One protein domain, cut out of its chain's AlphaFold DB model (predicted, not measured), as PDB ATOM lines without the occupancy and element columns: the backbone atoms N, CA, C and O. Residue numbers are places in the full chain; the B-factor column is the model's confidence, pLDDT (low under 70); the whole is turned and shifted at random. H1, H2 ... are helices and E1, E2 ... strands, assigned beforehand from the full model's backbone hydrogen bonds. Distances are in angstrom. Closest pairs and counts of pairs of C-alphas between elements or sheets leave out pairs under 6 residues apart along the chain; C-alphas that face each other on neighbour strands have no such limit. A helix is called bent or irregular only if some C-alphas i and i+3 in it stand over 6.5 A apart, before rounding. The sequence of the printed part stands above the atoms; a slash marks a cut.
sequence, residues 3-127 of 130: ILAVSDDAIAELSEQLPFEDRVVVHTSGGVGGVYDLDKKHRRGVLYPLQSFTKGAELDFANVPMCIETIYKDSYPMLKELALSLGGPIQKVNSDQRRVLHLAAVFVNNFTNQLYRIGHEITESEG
ATOM      1  N   ILE A   3     155.277 135.325 123.912       96.69
ATOM      2  CA  ILE A   3     154.368 135.944 122.943       96.69
ATOM      3  C   ILE A   3     153.642 137.090 123.648       96.69
ATOM      4  O   ILE A   3     152.925 136.865 124.620       96.69
ATOM      5  N   LEU A   4     153.845 138.311 123.165       96.62
ATOM      6  CA  LEU A   4     153.188 139.522 123.637       96.62
ATOM      7  C   LEU A   4     151.903 139.739 122.829       96.62
ATOM      8  O   LEU A   4     151.939 140.225 121.698       96.62
ATOM      9  N   ALA A   5     150.774 139.360 123.425       94.44
ATOM     10  CA  ALA A   5     149.425 139.624 122.924       94.44
ATOM     11  C   ALA A   5     148.785 140.759 123.745       94.44
ATOM     12  O   ALA A   5     147.811 140.560 124.471       94.44
ATOM     13  N   VAL A   6     149.412 141.932 123.685       94.25
ATOM     14  CA  VAL A   6     148.985 143.169 124.359       94.25
ATOM     15  C   VAL A   6     148.600 144.219 123.320       94.25
ATOM     16  O   VAL A   6     148.775 143.990 122.124       94.25
ATOM     17  N   SER A   7     148.063 145.361 123.758       92.75
ATOM     18  CA  SER A   7     147.851 146.504 122.865       92.75
ATOM     19  C   SER A   7     149.164 146.941 122.226       92.75
ATOM     20  O   SER A   7     150.207 146.910 122.881       92.75
ATOM     21  N   ASP A   8     149.092 147.406 120.982       91.44
ATOM     22  CA  ASP A   8     150.260 147.815 120.200       91.44
ATOM     23  C   ASP A   8     151.161 148.805 120.955       91.44
ATOM     24  O   ASP A   8     152.369 148.594 121.059       91.44
ATOM     25  N   ASP A   9     150.556 149.807 121.595       92.62
ATOM     26  CA  ASP A   9     151.264 150.849 122.348       92.62
ATOM     27  C   ASP A   9     152.041 150.318 123.569       92.62
ATOM     28  O   ASP A   9     152.961 150.972 124.052       92.62
ATOM     29  N   ALA A  10     151.698 149.127 124.069       95.31
ATOM     30  CA  ALA A  10     152.321 148.528 125.251       95.31
ATOM     31  C   ALA A  10     153.477 147.571 124.912       95.31
ATOM     32  O   ALA A  10     154.163 147.094 125.818       95.31
ATOM     33  N   ILE A  11     153.701 147.253 123.629       96.00
ATOM     34  CA  ILE A  11     154.680 146.237 123.206       96.00
ATOM     35  C   ILE A  11     156.098 146.614 123.645       96.00
ATOM     36  O   ILE A  11     156.798 145.780 124.226       96.00
ATOM     37  N   ALA A  12     156.512 147.856 123.382       95.81
ATOM     38  CA  ALA A  12     157.872 148.309 123.658       95.81
ATOM     39  C   ALA A  12     158.168 148.349 125.161       95.81
ATOM     40  O   ALA A  12     159.119 147.715 125.621       95.81
ATOM     41  N   GLU A  13     157.300 149.015 125.928       96.50
ATOM     42  CA  GLU A  13     157.435 149.143 127.380       96.50
ATOM     43  C   GLU A  13     157.468 147.767 128.062       96.50
ATOM     44  O   GLU A  13     158.361 147.471 128.860       96.50
ATOM     45  N   LEU A  14     156.535 146.877 127.709       96.81
ATOM     46  CA  LEU A  14     156.492 145.546 128.307       96.81
ATOM     47  C   LEU A  14     157.714 144.711 127.916       96.81
ATOM     48  O   LEU A  14     158.257 143.992 128.753       96.81
ATOM     49  N   SER A  15     158.171 144.808 126.664       97.31
ATOM     50  CA  SER A  15     159.364 144.094 126.209       97.31
ATOM     51  C   SER A  15     160.621 144.507 126.983       97.31
ATOM     52  O   SER A  15     161.481 143.654 127.231       97.31
ATOM     53  N   GLU A  16     160.745 145.783 127.351       97.44
ATOM     54  CA  GLU A  16     161.853 146.303 128.157       97.44
ATOM     55  C   GLU A  16     161.810 145.752 129.591       97.44
ATOM     56  O   GLU A  16     162.833 145.322 130.127       97.44
ATOM     57  N   GLN A  17     160.623 145.648 130.191       97.81
ATOM     58  CA  GLN A  17     160.445 145.205 131.582       97.81
ATOM     59  C   GLN A  17     160.647 143.696 131.812       97.81
ATOM     60  O   GLN A  17     160.745 143.254 132.959       97.81
ATOM     61  N   LEU A  18     160.736 142.878 130.756       97.62
ATOM     62  CA  LEU A  18     160.935 141.430 130.895       97.62
ATOM     63  C   LEU A  18     162.247 141.110 131.652       97.62
ATOM     64  O   LEU A  18     163.316 141.573 131.238       97.62
ATOM     65  N   PRO A  19     162.220 140.278 132.715       96.94
ATOM     66  CA  PRO A  19     163.364 140.045 133.607       96.94
ATOM     67  C   PRO A  19     164.348 138.997 133.053       96.94
ATOM     68  O   PRO A  19     164.880 138.165 133.786       96.94
ATOM     69  N   PHE A  20     164.539 138.971 131.737       96.81
ATOM     70  CA  PHE A  20     165.408 138.028 131.043       96.81
ATOM     71  C   PHE A  20     165.939 138.624 129.740       96.81
ATOM     72  O   PHE A  20     165.435 139.630 129.245       96.81
ATOM     73  N   GLU A  21     166.937 137.951 129.177       97.50
ATOM     74  CA  GLU A  21     167.638 138.338 127.953       97.50
ATOM     75  C   GLU A  21     167.867 137.105 127.066       97.50
ATOM     76  O   GLU A  21     167.697 135.965 127.510       97.50
ATOM     77  N   ASP A  22     168.213 137.337 125.801       95.88
ATOM     78  CA  ASP A  22     168.491 136.327 124.768       95.88
ATOM     79  C   ASP A  22     167.384 135.265 124.601       95.88
ATOM     80  O   ASP A  22     167.592 134.105 124.236       95.88
ATOM     81  N   ARG A  23     166.135 135.658 124.871       96.94
ATOM     82  CA  ARG A  23     164.954 134.824 124.633       96.94
ATOM     83  C   ARG A  23     164.266 135.235 123.344       96.94
ATOM     84  O   ARG A  23     164.253 136.406 122.981       96.94
ATOM     85  N   VAL A  24     163.658 134.266 122.659       97.44
ATOM     86  CA  VAL A  24     162.764 134.561 121.532       97.44
ATOM     87  C   VAL A  24     161.499 135.208 122.083       97.44
ATOM     88  O   VAL A  24     160.715 134.530 122.757       97.44
ATOM     89  N   VAL A  25     161.340 136.500 121.811       97.62
ATOM     90  CA  VAL A  25     160.171 137.307 122.171       97.62
ATOM     91  C   VAL A  25     159.532 137.772 120.874       97.62
ATOM     92  O   VAL A  25     160.231 138.272 119.991       97.62
ATOM     93  N   VAL A  26     158.223 137.574 120.752       97.06
ATOM     94  CA  VAL A  26     157.447 138.032 119.598       97.06
ATOM     95  C   VAL A  26     156.197 138.774 120.026       97.06
ATOM     96  O   VAL A  26     155.645 138.465 121.076       97.06
ATOM     97  N   HIS A  27     155.728 139.711 119.209       96.06
ATOM     98  CA  HIS A  27     154.394 140.294 119.349       96.06
ATOM     99  C   HIS A  27     153.458 139.814 118.237       96.06
ATOM    100  O   HIS A  27     153.905 139.263 117.225       96.06
ATOM    101  N   THR A  28     152.157 140.039 118.424       94.75
ATOM    102  CA  THR A  28     151.106 139.637 117.475       94.75
ATOM    103  C   THR A  28     150.493 140.806 116.701       94.75
ATOM    104  O   THR A  28     149.500 140.606 116.012       94.75
ATOM    105  N   SER A  29     151.039 142.023 116.810       92.38
ATOM    106  CA  SER A  29     150.530 143.177 116.048       92.38
ATOM    107  C   SER A  29     150.707 143.040 114.532       92.38
ATOM    108  O   SER A  29     151.756 142.612 114.040       92.38
ATOM    109  N   GLY A  30     149.672 143.453 113.795       84.88
ATOM    110  CA  GLY A  30     149.654 143.494 112.335       84.88
ATOM    111  C   GLY A  30     150.035 144.844 111.730       84.88
ATOM    112  O   GLY A  30     150.666 144.880 110.675       84.88
ATOM    113  N   GLY A  31     149.647 145.953 112.360       73.69
ATOM    114  CA  GLY A  31     149.712 147.287 111.753       73.69
ATOM    115  C   GLY A  31     150.733 148.228 112.378       73.69
ATOM    116  O   GLY A  31     151.251 149.105 111.682       73.69
ATOM    117  N   VAL A  32     151.022 148.040 113.665       71.56
ATOM    118  CA  VAL A  32     151.877 148.917 114.459       71.56
ATOM    119  C   VAL A  32     153.039 148.106 115.006       71.56
ATOM    120  O   VAL A  32     152.911 146.939 115.367       71.56
ATOM    121  N   GLY A  33     154.196 148.746 115.017       66.88
ATOM    122  CA  GLY A  33     155.417 148.176 115.536       66.88
ATOM    123  C   GLY A  33     156.070 147.157 114.622       66.88
ATOM    124  O   GLY A  33     155.473 146.201 114.113       66.88
ATOM    125  N   GLY A  34     157.341 147.427 114.347       84.19
ATOM    126  CA  GLY A  34     158.210 146.503 113.646       84.19
ATOM    127  C   GLY A  34     158.768 145.478 114.619       84.19
ATOM    128  O   GLY A  34     158.682 145.616 115.834       84.19
ATOM    129  N   VAL A  35     159.511 144.515 114.087       91.44
ATOM    130  CA  VAL A  35     160.360 143.648 114.914       91.44
ATOM    131  C   VAL A  35     161.326 144.427 115.840       91.44
ATOM    132  O   VAL A  35     161.851 143.871 116.802       91.44
ATOM    133  N   TYR A  36     161.572 145.713 115.565       92.50
ATOM    134  CA  TYR A  36     162.444 146.593 116.344       92.50
ATOM    135  C   TYR A  36     161.790 147.234 117.572       92.50
ATOM    136  O   TYR A  36     162.527 147.764 118.398       92.50
ATOM    137  N   ASP A  37     160.469 147.153 117.713       92.62
ATOM    138  CA  ASP A  37     159.742 147.678 118.876       92.62
ATOM    139  C   ASP A  37     159.978 146.824 120.124       92.62
ATOM    140  O   ASP A  37     159.780 147.266 121.248       92.62
ATOM    141  N   LEU A  38     160.445 145.594 119.930       96.00
ATOM    142  CA  LEU A  38     160.926 144.749 121.006       96.00
ATOM    143  C   LEU A  38     162.337 145.174 121.433       96.00
ATOM    144  O   LEU A  38     163.183 145.532 120.604       96.00
ATOM    145  N   ASP A  39     162.620 145.046 122.727       97.00
ATOM    146  CA  ASP A  39     163.920 145.378 123.305       97.00
ATOM    147  C   ASP A  39     165.045 144.540 122.669       97.00
ATOM    148  O   ASP A  39     164.926 143.328 122.447       97.00
ATOM    149  N   LYS A  40     166.167 145.200 122.364       96.94
ATOM    150  CA  LYS A  40     167.332 144.604 121.696       96.94
ATOM    151  C   LYS A  40     168.017 143.491 122.496       96.94
ATOM    152  O   LYS A  40     168.792 142.748 121.900       96.94
ATOM    153  N   LYS A  41     167.752 143.369 123.803       97.06
ATOM    154  CA  LYS A  41     168.231 142.263 124.645       97.06
ATOM    155  C   LYS A  41     167.595 140.924 124.270       97.06
ATOM    156  O   LYS A  41     168.093 139.879 124.679       97.06
ATOM    157  N   HIS A  42     166.513 140.931 123.485       97.12
ATOM    158  CA  HIS A  42     165.796 139.730 123.057       97.12
ATOM    159  C   HIS A  42     166.130 139.306 121.626       97.12
ATOM    160  O   HIS A  42     166.560 140.087 120.775       97.12
ATOM    161  N   ARG A  43     165.803 138.052 121.312       97.06
ATOM    162  CA  ARG A  43     165.746 137.532 119.944       97.06
ATOM    163  C   ARG A  43     164.382 137.853 119.334       97.06
ATOM    164  O   ARG A  43     163.456 137.046 119.380       97.06
ATOM    165  N   ARG A  44     164.277 139.061 118.797       96.31
ATOM    166  CA  ARG A  44     163.028 139.718 118.384       96.31
ATOM    167  C   ARG A  44     162.381 139.097 117.144       96.31
ATOM    168  O   ARG A  44     163.074 138.791 116.167       96.31
ATOM    169  N   GLY A  45     161.055 138.990 117.164       96.19
ATOM    170  CA  GLY A  45     160.248 138.580 116.016       96.19
ATOM    171  C   GLY A  45     158.793 139.044 116.092       96.19
ATOM    172  O   GLY A  45     158.373 139.690 117.045       96.19
ATOM    173  N   VAL A  46     158.020 138.679 115.078       96.12
ATOM    174  CA  VAL A  46     156.579 138.920 114.970       96.12
ATOM    175  C   VAL A  46     155.914 137.610 114.571       96.12
ATOM    176  O   VAL A  46     156.405 136.916 113.678       96.12
ATOM    177  N   LEU A  47     154.808 137.284 115.235       94.94
ATOM    178  CA  LEU A  47     153.950 136.145 114.919       94.94
ATOM    179  C   LEU A  47     152.517 136.661 114.783       94.94
ATOM    180  O   LEU A  47     151.785 136.752 115.763       94.94
ATOM    181  N   TYR A  48     152.141 137.042 113.568       94.12
ATOM    182  CA  TYR A  48     150.887 137.734 113.295       94.12
ATOM    183  C   TYR A  48     149.904 136.835 112.526       94.12
ATOM    184  O   TYR A  48     150.110 136.595 111.337       94.12
ATOM    185  N   PRO A  49     148.835 136.333 113.164       92.31
ATOM    186  CA  PRO A  49     147.709 135.724 112.455       92.31
ATOM    187  C   PRO A  49     146.933 136.785 111.661       92.31
ATOM    188  O   PRO A  49     146.412 137.739 112.238       92.31
ATOM    189  N   LEU A  50     146.803 136.612 110.344       90.81
ATOM    190  CA  LEU A  50     146.071 137.531 109.463       90.81
ATOM    191  C   LEU A  50     144.548 137.302 109.549       90.81
ATOM    192  O   LEU A  50     143.903 136.962 108.560       90.81
ATOM    193  N   GLN A  51     143.974 137.439 110.744       87.25
ATOM    194  CA  GLN A  51     142.546 137.240 110.996       87.25
ATOM    195  C   GLN A  51     142.082 138.020 112.233       87.25
ATOM    196  O   GLN A  51     142.836 138.207 113.187       87.25
ATOM    197  N   SER A  52     140.823 138.460 112.226       84.75
ATOM    198  CA  SER A  52     140.178 139.041 113.407       84.75
ATOM    199  C   SER A  52     139.749 137.951 114.389       84.75
ATOM    200  O   SER A  52     139.082 136.992 114.010       84.75
ATOM    201  N   PHE A  53     140.074 138.130 115.668       85.00
ATOM    202  CA  PHE A  53     139.630 137.241 116.739       85.00
ATOM    203  C   PHE A  53     138.404 137.820 117.429       85.00
ATOM    204  O   PHE A  53     138.347 139.010 117.731       85.00
ATOM    205  N   THR A  54     137.424 136.970 117.716       85.62
ATOM    206  CA  THR A  54     136.270 137.324 118.543       85.62
ATOM    207  C   THR A  54     136.187 136.349 119.701       85.62
ATOM    208  O   THR A  54     136.296 135.137 119.524       85.62
ATOM    209  N   LYS A  55     136.022 136.879 120.915       85.75
ATOM    210  CA  LYS A  55     135.936 136.057 122.120       85.75
ATOM    211  C   LYS A  55     134.742 135.102 122.012       85.75
ATOM    212  O   LYS A  55     133.619 135.552 121.826       85.75
ATOM    213  N   GLY A  56     134.994 133.803 122.169       86.56
ATOM    214  CA  GLY A  56     133.962 132.763 122.127       86.56
ATOM    215  C   GLY A  56     133.587 132.271 120.726       86.56
ATOM    216  O   GLY A  56     132.807 131.331 120.630       86.56
ATOM    217  N   ALA A  57     134.144 132.853 119.658       85.56
ATOM    218  CA  ALA A  57     134.028 132.291 118.318       85.56
ATOM    219  C   ALA A  57     135.104 131.214 118.120       85.56
ATOM    220  O   ALA A  57     136.282 131.459 118.400       85.56
ATOM    221  N   GLU A  58     134.711 130.034 117.639       83.69
ATOM    222  CA  GLU A  58     135.683 129.034 117.197       83.69
ATOM    223  C   GLU A  58     136.375 129.518 115.923       83.69
ATOM    224  O   GLU A  58     135.738 130.045 115.009       83.69
ATOM    225  N   LEU A  59     137.695 129.348 115.877       82.50
ATOM    226  CA  LEU A  59     138.509 129.705 114.727       82.50
ATOM    227  C   LEU A  59     139.240 128.466 114.222       82.50
ATOM    228  O   LEU A  59     140.032 127.868 114.950       82.50
ATOM    229  N   ASP A  60     139.016 128.134 112.955       85.50
ATOM    230  CA  ASP A  60     139.828 127.150 112.251       85.50
ATOM    231  C   ASP A  60     141.109 127.810 111.730       85.50
ATOM    232  O   ASP A  60     141.114 128.539 110.732       85.50
ATOM    233  N   PHE A  61     142.215 127.545 112.422       85.50
ATOM    234  CA  PHE A  61     143.525 128.059 112.049       85.50
ATOM    235  C   PHE A  61     144.055 127.470 110.737       85.50
ATOM    236  O   PHE A  61     144.948 128.085 110.156       85.50
ATOM    237  N   ALA A  62     143.497 126.367 110.214       87.06
ATOM    238  CA  ALA A  62     143.948 125.761 108.957       87.06
ATOM    239  C   ALA A  62     143.897 126.730 107.766       87.06
ATOM    240  O   ALA A  62     144.680 126.614 106.824       87.06
ATOM    241  N   ASN A  63     143.008 127.722 107.831       83.75
ATOM    242  CA  ASN A  63     142.811 128.719 106.783       83.75
ATOM    243  C   ASN A  63     143.357 130.108 107.145       83.75
ATOM    244  O   ASN A  63     143.179 131.046 106.371       83.75
ATOM    245  N   VAL A  64     144.015 130.264 108.298       89.81
ATOM    246  CA  VAL A  64     144.514 131.561 108.780       89.81
ATOM    247  C   VAL A  64     146.002 131.699 108.459       89.81
ATOM    248  O   VAL A  64     146.820 130.987 109.046       89.81
ATOM    249  N   PRO A  65     146.397 132.623 107.560       92.06
ATOM    250  CA  PRO A  65     147.804 132.864 107.288       92.06
ATOM    251  C   PRO A  65     148.536 133.380 108.526       92.06
ATOM    252  O   PRO A  65     148.174 134.410 109.096       92.06
ATOM    253  N   MET A  66     149.603 132.686 108.911       94.31
ATOM    254  CA  MET A  66     150.509 133.092 109.980       94.31
ATOM    255  C   MET A  66     151.687 133.859 109.379       94.31
ATOM    256  O   MET A  66     152.604 133.274 108.793       94.31
ATOM    257  N   CYS A  67     151.668 135.181 109.518       95.12
ATOM    258  CA  CYS A  67     152.758 136.060 109.124       95.12
ATOM    259  C   CYS A  67     153.900 135.988 110.151       95.12
ATOM    260  O   CYS A  67     153.697 136.239 111.338       95.12
ATOM    261  N   ILE A  68     155.111 135.678 109.691       95.56
ATOM    262  CA  ILE A  68     156.309 135.549 110.526       95.56
ATOM    263  C   ILE A  68     157.374 136.539 110.058       95.56
ATOM    264  O   ILE A  68     157.767 136.538 108.889       95.56
ATOM    265  N   GLU A  69     157.903 137.315 111.000       95.44
ATOM    266  CA  GLU A  69     159.084 138.166 110.827       95.44
ATOM    267  C   GLU A  69     160.074 137.895 111.970       95.44
ATOM    268  O   GLU A  69     159.680 137.652 113.106       95.44
ATOM    269  N   THR A  70     161.376 137.902 111.698       95.00
ATOM    270  CA  THR A  70     162.418 137.804 112.735       95.00
ATOM    271  C   THR A  70     163.721 138.391 112.214       95.00
ATOM    272  O   THR A  70     164.069 138.192 111.049       95.00
ATOM    273  N   ILE A  71     164.464 139.073 113.089       93.88
ATOM    274  CA  ILE A  71     165.818 139.568 112.783       93.88
ATOM    275  C   ILE A  71     166.817 138.403 112.772       93.88
ATOM    276  O   ILE A  71     167.766 138.373 111.989       93.88
ATOM    277  N   TYR A  72     166.590 137.410 113.631       93.44
ATOM    278  CA  TYR A  72     167.515 136.309 113.860       93.44
ATOM    279  C   TYR A  72     167.091 135.094 113.041       93.44
ATOM    280  O   TYR A  72     166.008 134.535 113.257       93.44
ATOM    281  N   LYS A  73     167.961 134.663 112.118       92.62
ATOM    282  CA  LYS A  73     167.728 133.489 111.260       92.62
ATOM    283  C   LYS A  73     167.447 132.233 112.086       92.62
ATOM    284  O   LYS A  73     166.520 131.497 111.763       92.62
ATOM    285  N   ASP A  74     168.150 132.069 113.200       95.25
ATOM    286  CA  ASP A  74     168.036 130.894 114.066       95.25
ATOM    287  C   ASP A  74     166.734 130.872 114.882       95.25
ATOM    288  O   ASP A  74     166.398 129.859 115.489       95.25
ATOM    289  N   SER A  75     165.992 131.985 114.944       96.06
ATOM    290  CA  SER A  75     164.671 132.026 115.595       96.06
ATOM    291  C   SER A  75     163.554 131.576 114.655       96.06
ATOM    292  O   SER A  75     162.489 131.167 115.112       96.06
ATOM    293  N   TYR A  76     163.785 131.639 113.339       95.81
ATOM    294  CA  TYR A  76     162.769 131.330 112.336       95.81
ATOM    295  C   TYR A  76     162.257 129.882 112.407       95.81
ATOM    296  O   TYR A  76     161.040 129.716 112.351       95.81
ATOM    297  N   PRO A  77     163.100 128.836 112.569       96.00
ATOM    298  CA  PRO A  77     162.612 127.459 112.668       96.00
ATOM    299  C   PRO A  77     161.613 127.262 113.811       96.00
ATOM    300  O   PRO A  77     160.568 126.661 113.596       96.00
ATOM    301  N   MET A  78     161.885 127.847 114.982       95.44
ATOM    302  CA  MET A  78     161.007 127.756 116.153       95.44
ATOM    303  C   MET A  78     159.658 128.454 115.919       95.44
ATOM    304  O   MET A  78     158.610 127.917 116.264       95.44
ATOM    305  N   LEU A  79     159.666 129.642 115.302       95.00
ATOM    306  CA  LEU A  79     158.434 130.359 114.943       95.00
ATOM    307  C   LEU A  79     157.623 129.600 113.893       95.00
ATOM    308  O   LEU A  79     156.398 129.525 113.978       95.00
ATOM    309  N   LYS A  80     158.319 129.024 112.910       95.19
ATOM    310  CA  LYS A  80     157.721 128.215 111.853       95.19
ATOM    311  C   LYS A  80     157.053 126.967 112.428       95.19
ATOM    312  O   LYS A  80     155.932 126.662 112.047       95.19
ATOM    313  N   GLU A  81     157.727 126.257 113.327       94.88
ATOM    314  CA  GLU A  81     157.189 125.065 113.986       94.88
ATOM    315  C   GLU A  81     155.924 125.392 114.788       94.88
ATOM    316  O   GLU A  81     154.907 124.723 114.620       94.88
ATOM    317  N   LEU A  82     155.941 126.483 115.564       93.38
ATOM    318  CA  LEU A  82     154.759 126.944 116.289       93.38
ATOM    319  C   LEU A  82     153.598 127.274 115.337       93.38
ATOM    320  O   LEU A  82     152.483 126.806 115.550       93.38
ATOM    321  N   ALA A  83     153.848 128.030 114.268       92.38
ATOM    322  CA  ALA A  83     152.812 128.360 113.290       92.38
ATOM    323  C   ALA A  83     152.240 127.113 112.589       92.38
ATOM    324  O   ALA A  83     151.028 127.016 112.424       92.38
ATOM    325  N   LEU A  84     153.086 126.136 112.238       92.88
ATOM    326  CA  LEU A  84     152.637 124.859 111.668       92.88
ATOM    327  C   LEU A  84     151.803 124.044 112.654       92.88
ATOM    328  O   LEU A  84     150.854 123.393 112.232       92.88
ATOM    329  N   SER A  85     152.130 124.081 113.948       92.81
ATOM    330  CA  SER A  85     151.362 123.362 114.970       92.81
ATOM    331  C   SER A  85     149.932 123.894 115.127       92.81
ATOM    332  O   SER A  85     149.049 123.152 115.543       92.81
ATOM    333  N   LEU A  86     149.695 125.155 114.739       89.19
ATOM    334  CA  LEU A  86     148.360 125.750 114.654       89.19
ATOM    335  C   LEU A  86     147.617 125.340 113.369       89.19
ATOM    336  O   LEU A  86     146.414 125.529 113.285       89.19
ATOM    337  N   GLY A  87     148.297 124.768 112.372       86.31
ATOM    338  CA  GLY A  87     147.691 124.248 111.140       86.31
ATOM    339  C   GLY A  87     147.580 125.248 109.986       86.31
ATOM    340  O   GLY A  87     147.283 124.836 108.866       86.31
ATOM    341  N   GLY A  88     147.850 126.534 110.217       81.62
ATOM    342  CA  GLY A  88     147.700 127.580 109.202       81.62
ATOM    343  C   GLY A  88     148.870 127.698 108.216       81.62
ATOM    344  O   GLY A  88     150.013 127.361 108.547       81.62
ATOM    345  N   PRO A  89     148.630 128.217 106.994       91.62
ATOM    346  CA  PRO A  89     149.694 128.493 106.038       91.62
ATOM    347  C   PRO A  89     150.634 129.577 106.574       91.62
ATOM    348  O   PRO A  89     150.207 130.574 107.150       91.62
ATOM    349  N   ILE A  90     151.937 129.421 106.348       94.50
ATOM    350  CA  ILE A  90     152.941 130.380 106.824       94.50
ATOM    351  C   ILE A  90     153.300 131.367 105.727       94.50
ATOM    352  O   ILE A  90     153.597 130.972 104.599       94.50
ATOM    353  N   GLN A  91     153.399 132.639 106.097       93.50
ATOM    354  CA  GLN A  91     153.957 133.677 105.244       93.50
ATOM    355  C   GLN A  91     155.135 134.355 105.927       93.50
ATOM    356  O   GLN A  91     155.002 134.948 106.992       93.50
ATOM    357  N   LYS A  92     156.308 134.305 105.296       94.19
ATOM    358  CA  LYS A  92     157.447 135.110 105.733       94.19
ATOM    359  C   LYS A  92     157.294 136.513 105.158       94.19
ATOM    360  O   LYS A  92     157.274 136.661 103.939       94.19
ATOM    361  N   VAL A  93     157.213 137.516 106.022       93.62
ATOM    362  CA  VAL A  93     156.986 138.913 105.629       93.62
ATOM    363  C   VAL A  93     157.989 139.830 106.315       93.62
ATOM    364  O   VAL A  93     158.501 139.505 107.387       93.62
ATOM    365  N   ASN A  94     158.278 140.973 105.700       92.06
ATOM    366  CA  ASN A  94     158.902 142.098 106.397       92.06
ATOM    367  C   ASN A  94     157.831 143.063 106.941       92.06
ATOM    368  O   ASN A  94     156.639 142.910 106.667       92.06
ATOM    369  N   SER A  95     158.261 144.055 107.717       90.62
ATOM    370  CA  SER A  95     157.371 145.029 108.355       90.62
ATOM    371  C   SER A  95     156.512 145.812 107.349       90.62
ATOM    372  O   SER A  95     155.321 145.998 107.593       90.62
ATOM    373  N   ASP A  96     157.058 146.185 106.187       90.44
ATOM    374  CA  ASP A  96     156.306 146.904 105.147       90.44
ATOM    375  C   ASP A  96     155.205 146.028 104.533       90.44
ATOM    376  O   ASP A  96     154.050 146.439 104.429       90.44
ATOM    377  N   GLN A  97     155.539 144.783 104.182       92.19
ATOM    378  CA  GLN A  97     154.583 143.803 103.667       92.19
ATOM    379  C   GLN A  97     153.498 143.491 104.699       92.19
ATOM    380  O   GLN A  97     152.319 143.459 104.349       92.19
ATOM    381  N   ARG A  98     153.873 143.302 105.974       93.38
ATOM    382  CA  ARG A  98     152.917 143.060 107.062       93.38
ATOM    383  C   ARG A  98     151.939 144.226 107.198       93.38
ATOM    384  O   ARG A  98     150.738 143.986 107.269       93.38
ATOM    385  N   ARG A  99     152.431 145.469 107.155       90.56
ATOM    386  CA  ARG A  99     151.593 146.672 107.235       90.56
ATOM    387  C   ARG A  99     150.587 146.750 106.086       90.56
ATOM    388  O   ARG A  99     149.419 147.053 106.323       90.56
ATOM    389  N   VAL A 100     151.012 146.445 104.857       91.19
ATOM    390  CA  VAL A 100     150.117 146.405 103.687       91.19
ATOM    391  C   VAL A 100     149.061 145.307 103.837       91.19
ATOM    392  O   VAL A 100     147.879 145.565 103.615       91.19
ATOM    393  N   LEU A 101     149.461 144.102 104.258       90.81
ATOM    394  CA  LEU A 101     148.535 142.991 104.500       90.81
ATOM    395  C   LEU A 101     147.519 143.319 105.596       90.81
ATOM    396  O   LEU A 101     146.333 143.050 105.430       90.81
ATOM    397  N   HIS A 102     147.963 143.926 106.697       88.81
ATOM    398  CA  HIS A 102     147.081 144.348 107.776       88.81
ATOM    399  C   HIS A 102     146.072 145.395 107.300       88.81
ATOM    400  O   HIS A 102     144.882 145.241 107.556       88.81
ATOM    401  N   LEU A 103     146.514 146.403 106.543       89.88
ATOM    402  CA  LEU A 103     145.610 147.396 105.966       89.88
ATOM    403  C   LEU A 103     144.554 146.733 105.072       89.88
ATOM    404  O   LEU A 103     143.366 146.994 105.235       89.88
ATOM    405  N   ALA A 104     144.962 145.836 104.173       89.19
ATOM    406  CA  ALA A 104     144.024 145.094 103.332       89.19
ATOM    407  C   ALA A 104     143.028 144.269 104.170       89.19
ATOM    408  O   ALA A 104     141.830 144.279 103.889       89.19
ATOM    409  N   ALA A 105     143.495 143.611 105.235       87.38
ATOM    410  CA  ALA A 105     142.641 142.849 106.144       87.38
ATOM    411  C   ALA A 105     141.625 143.733 106.886       87.38
ATOM    412  O   ALA A 105     140.485 143.310 107.062       87.38
ATOM    413  N   VAL A 106     141.992 144.962 107.269       86.81
ATOM    414  CA  VAL A 106     141.061 145.935 107.871       86.81
ATOM    415  C   VAL A 106     139.925 146.280 106.905       86.81
ATOM    416  O   VAL A 106     138.761 146.288 107.303       86.81
ATOM    417  N   PHE A 107     140.236 146.500 105.625       86.56
ATOM    418  CA  PHE A 107     139.212 146.761 104.610       86.56
ATOM    419  C   PHE A 107     138.285 145.561 104.398       86.56
ATOM    420  O   PHE A 107     137.068 145.725 104.368       86.56
ATOM    421  N   VAL A 108     138.843 144.355 104.267       85.12
ATOM    422  CA  VAL A 108     138.056 143.156 103.946       85.12
ATOM    423  C   VAL A 108     137.240 142.661 105.141       85.12
ATOM    424  O   VAL A 108     136.121 142.194 104.944       85.12
ATOM    425  N   ASN A 109     137.749 142.788 106.368       83.88
ATOM    426  CA  ASN A 109     137.080 142.275 107.563       83.88
ATOM    427  C   ASN A 109     136.362 143.379 108.342       83.88
ATOM    428  O   ASN A 109     135.137 143.372 108.446       83.88
ATOM    429  N   ASN A 110     137.103 144.345 108.895       83.94
ATOM    430  CA  ASN A 110     136.529 145.327 109.816       83.94
ATOM    431  C   ASN A 110     135.505 146.233 109.125       83.94
ATOM    432  O   ASN A 110     134.420 146.446 109.666       83.94
ATOM    433  N   PHE A 111     135.816 146.744 107.932       88.00
ATOM    434  CA  PHE A 111     134.889 147.631 107.226       88.00
ATOM    435  C   PHE A 111     133.685 146.880 106.664       88.00
ATOM    436  O   PHE A 111     132.568 147.360 106.823       88.00
ATOM    437  N   THR A 112     133.861 145.679 106.110       87.56
ATOM    438  CA  THR A 112     132.727 144.843 105.681       87.56
ATOM    439  C   THR A 112     131.781 144.538 106.847       87.56
ATOM    440  O   THR A 112     130.572 144.691 106.704       87.56
ATOM    441  N   ASN A 113     132.308 144.201 108.031       86.62
ATOM    442  CA  ASN A 113     131.489 143.996 109.232       86.62
ATOM    443  C   ASN A 113     130.730 145.264 109.644       86.62
ATOM    444  O   ASN A 113     129.562 145.194 110.024       86.62
ATOM    445  N   GLN A 114     131.363 146.434 109.536       89.81
ATOM    446  CA  GLN A 114     130.695 147.704 109.807       89.81
ATOM    447  C   GLN A 114     129.580 147.992 108.791       89.81
ATOM    448  O   GLN A 114     128.517 148.473 109.180       89.81
ATOM    449  N   LEU A 115     129.784 147.667 107.511       91.50
ATOM    450  CA  LEU A 115     128.752 147.790 106.479       91.50
ATOM    451  C   LEU A 115     127.568 146.853 106.748       91.50
ATOM    452  O   LEU A 115     126.425 147.291 106.631       91.50
ATOM    453  N   TYR A 116     127.819 145.610 107.178       87.75
ATOM    454  CA  TYR A 116     126.759 144.701 107.630       87.75
ATOM    455  C   TYR A 116     125.966 145.290 108.799       87.75
ATOM    456  O   TYR A 116     124.738 145.258 108.774       87.75
ATOM    457  N   ARG A 117     126.651 145.873 109.793       89.31
ATOM    458  CA  ARG A 117     125.995 146.500 110.948       89.31
ATOM    459  C   ARG A 117     125.090 147.658 110.532       89.31
ATOM    460  O   ARG A 117     123.944 147.707 110.955       89.31
ATOM    461  N   ILE A 118     125.581 148.549 109.669       91.12
ATOM    462  CA  ILE A 118     124.798 149.682 109.151       91.12
ATOM    463  C   ILE A 118     123.583 149.185 108.358       91.12
ATOM    464  O   ILE A 118     122.484 149.698 108.535       91.12
ATOM    465  N   GLY A 119     123.761 148.170 107.505       90.50
ATOM    466  CA  GLY A 119     122.654 147.556 106.772       90.50
ATOM    467  C   GLY A 119     121.580 147.009 107.712       90.50
ATOM    468  O   GLY A 119     120.402 147.299 107.526       90.50
ATOM    469  N   HIS A 120     121.997 146.292 108.758       88.50
ATOM    470  CA  HIS A 120     121.093 145.775 109.782       88.50
ATOM    471  C   HIS A 120     120.333 146.898 110.507       88.50
ATOM    472  O   HIS A 120     119.107 146.842 110.586       88.50
ATOM    473  N   GLU A 121     121.031 147.954 110.944       89.69
ATOM    474  CA  GLU A 121     120.436 149.128 111.606       89.69
ATOM    475  C   GLU A 121     119.359 149.801 110.730       89.69
ATOM    476  O   GLU A 121     118.276 150.106 111.225       89.69
ATOM    477  N   ILE A 122     119.614 149.974 109.424       88.75
ATOM    478  CA  ILE A 122     118.643 150.548 108.470       88.75
ATOM    479  C   ILE A 122     117.399 149.658 108.349       88.75
ATOM    480  O   ILE A 122     116.268 150.148 108.343       88.75
ATOM    481  N   THR A 123     117.594 148.344 108.235       87.00
ATOM    482  CA  THR A 123     116.480 147.402 108.070       87.00
ATOM    483  C   THR A 123     115.614 147.320 109.329       87.00
ATOM    484  O   THR A 123     114.386 147.359 109.229       87.00
ATOM    485  N   GLU A 124     116.227 147.334 110.519       84.81
ATOM    486  CA  GLU A 124     115.494 147.387 111.785       84.81
ATOM    487  C   GLU A 124     114.716 148.696 111.955       84.81
ATOM    488  O   GLU A 124     113.557 148.653 112.378       84.81
ATOM    489  N   SER A 125     115.298 149.848 111.592       79.56
ATOM    490  CA  SER A 125     114.617 151.144 111.722       79.56
ATOM    491  C   SER A 125     113.383 151.281 110.824       79.56
ATOM    492  O   SER A 125     112.451 151.996 111.182       79.56
ATOM    493  N   GLU A 126     113.346 150.562 109.699       76.00
ATOM    494  CA  GLU A 126     112.241 150.577 108.727       76.00
ATOM    495  C   GLU A 126     111.294 149.362 108.864       76.00
ATOM    496  O   GLU A 126     110.406 149.151 108.036       76.00
ATOM    497  N   GLY A 127     111.457 148.535 109.907       65.44
ATOM    498  CA  GLY A 127     110.591 147.381 110.195       65.44
ATOM    499  C   GLY A 127     110.767 146.173 109.261       65.44
ATOM    500  O   GLY A 127     110.024 145.193 109.376       65.44
TER     501      GLY A 127
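What this domain is: This is residues 3 to 127 of the 130 residues of the protein "DUF2520 domain-containing protein" of Algibacter lectus (UniProt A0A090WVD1). A strongly twisted sheet of four strands with H2 covering one face makes a compact body, and the long straight helix H3 begins beside the sheet and sticks out from the body as an arm, with residues 111 to 127 free. H1 sits by the E1 edge of the sheet, and residues 53 to 58, in the link from E2 to E3, also stick out. The printed part has 125 residues with three named helices and four named strands, in the order H1 E1 E2 E3 H2 E4 H3; the sheet, E1 E2 E3 E4, is mixed, and the class is mixed, helices and strands. The whole is only just loose, close to compact, with a radius of gyration of the C-alphas of 17.0 A, and spans 61 by 30 by 28 A, the arm making the length.

Where its parts are: Begin at Ile 3, C-alpha at (154.368, 135.944, 122.943). Find C-alpha 8 at (150.260, 147.815, 120.200); from there H1 runs to residue 17, 15.5 A from first to last C-alpha, and it is irregular, with C-alphas 9 and 12 lying 7.2 A apart. Next look for E1, residues 24 to 27, then E2, residues 43 to 49, the longest strand at 19.6 A, and E3, residues 66 to 70, 13.1 A. H2 covers residues 73 to 85, 19.6 A, and is irregular, but only just: C-alphas 74 and 77 are 6.6 A apart. After E4, residues 90 to 92, find C-alpha 95 at (157.371, 145.029, 108.355), where H3 begins; it runs 43.3 A to C-alpha 125 at (114.617, 151.144, 111.722). H3 is neither bent nor irregular, but only just: C-alphas 108 and 111 are 6.4 A apart.

How they stand to each other: Look first at the sheet, whose edge strands are E1 and E4; its C-alphas lie up to 4.3 A off the best plane, only just strongly twisted. E1 and E2 are parallel at 39 degrees, with N 47 and O 27 within hydrogen-bond range at 2.9 A. Residues 3 to 4 make a short parallel pairing with residues 26 to 27 of E1. E2 and E3 form a hairpin, antiparallel at 165 degrees, with N 46 and O 69 at 2.8 A and N 67 and O 48 at 2.8 A. E3 and E4 are parallel at 34 degrees, with N 68 and O 91 at 2.8 A. E3, H2 and E4 form a strand-helix-strand unit, two parallel neighbour strands with a helix between, and its crossover is right-handed. H2 is on the sheet at a height of 7.9 A, over E2 and E3, and runs along the strands, at 14 degrees to E3 on the local plane; the two make two layers, a helix on one face of a sheet. The closest C-alphas of H2 and E3 are those of Ala 83 and Met 66, 6.2 A. H1 only grazes the sheet, with its residues 8 to 15; the closest C-alphas of H1 and E1 are those of Ile 11 and His 27, 7.1 A. H3 only grazes it too, with its residues 95 to 102; the closest C-alphas of H3 and E3 are those of Arg 98 and Cys 67, 7.3 A. The three helices are apart from one another. Within hydrogen-bond range are 4 of 6 O i to N i+4 pairs in H1, 7 of 9 in H2 and 25 of 27 in H3.

The domain as a whole: The C-alphas of Asp 22 and Gly 127, the two farthest apart, are 60.7 A from each other. Without residues 53 to 58 and 111 to 127, which stand free, the body has 102 residues and spans 37 by 27 by 23 A. The printed part has no cut. The links from E1 to E2 and from E2 to E3 are long, 15 and 16 residues. The mean pLDDT of the printed part is 90.9, and residues 33 and 127 are under 70.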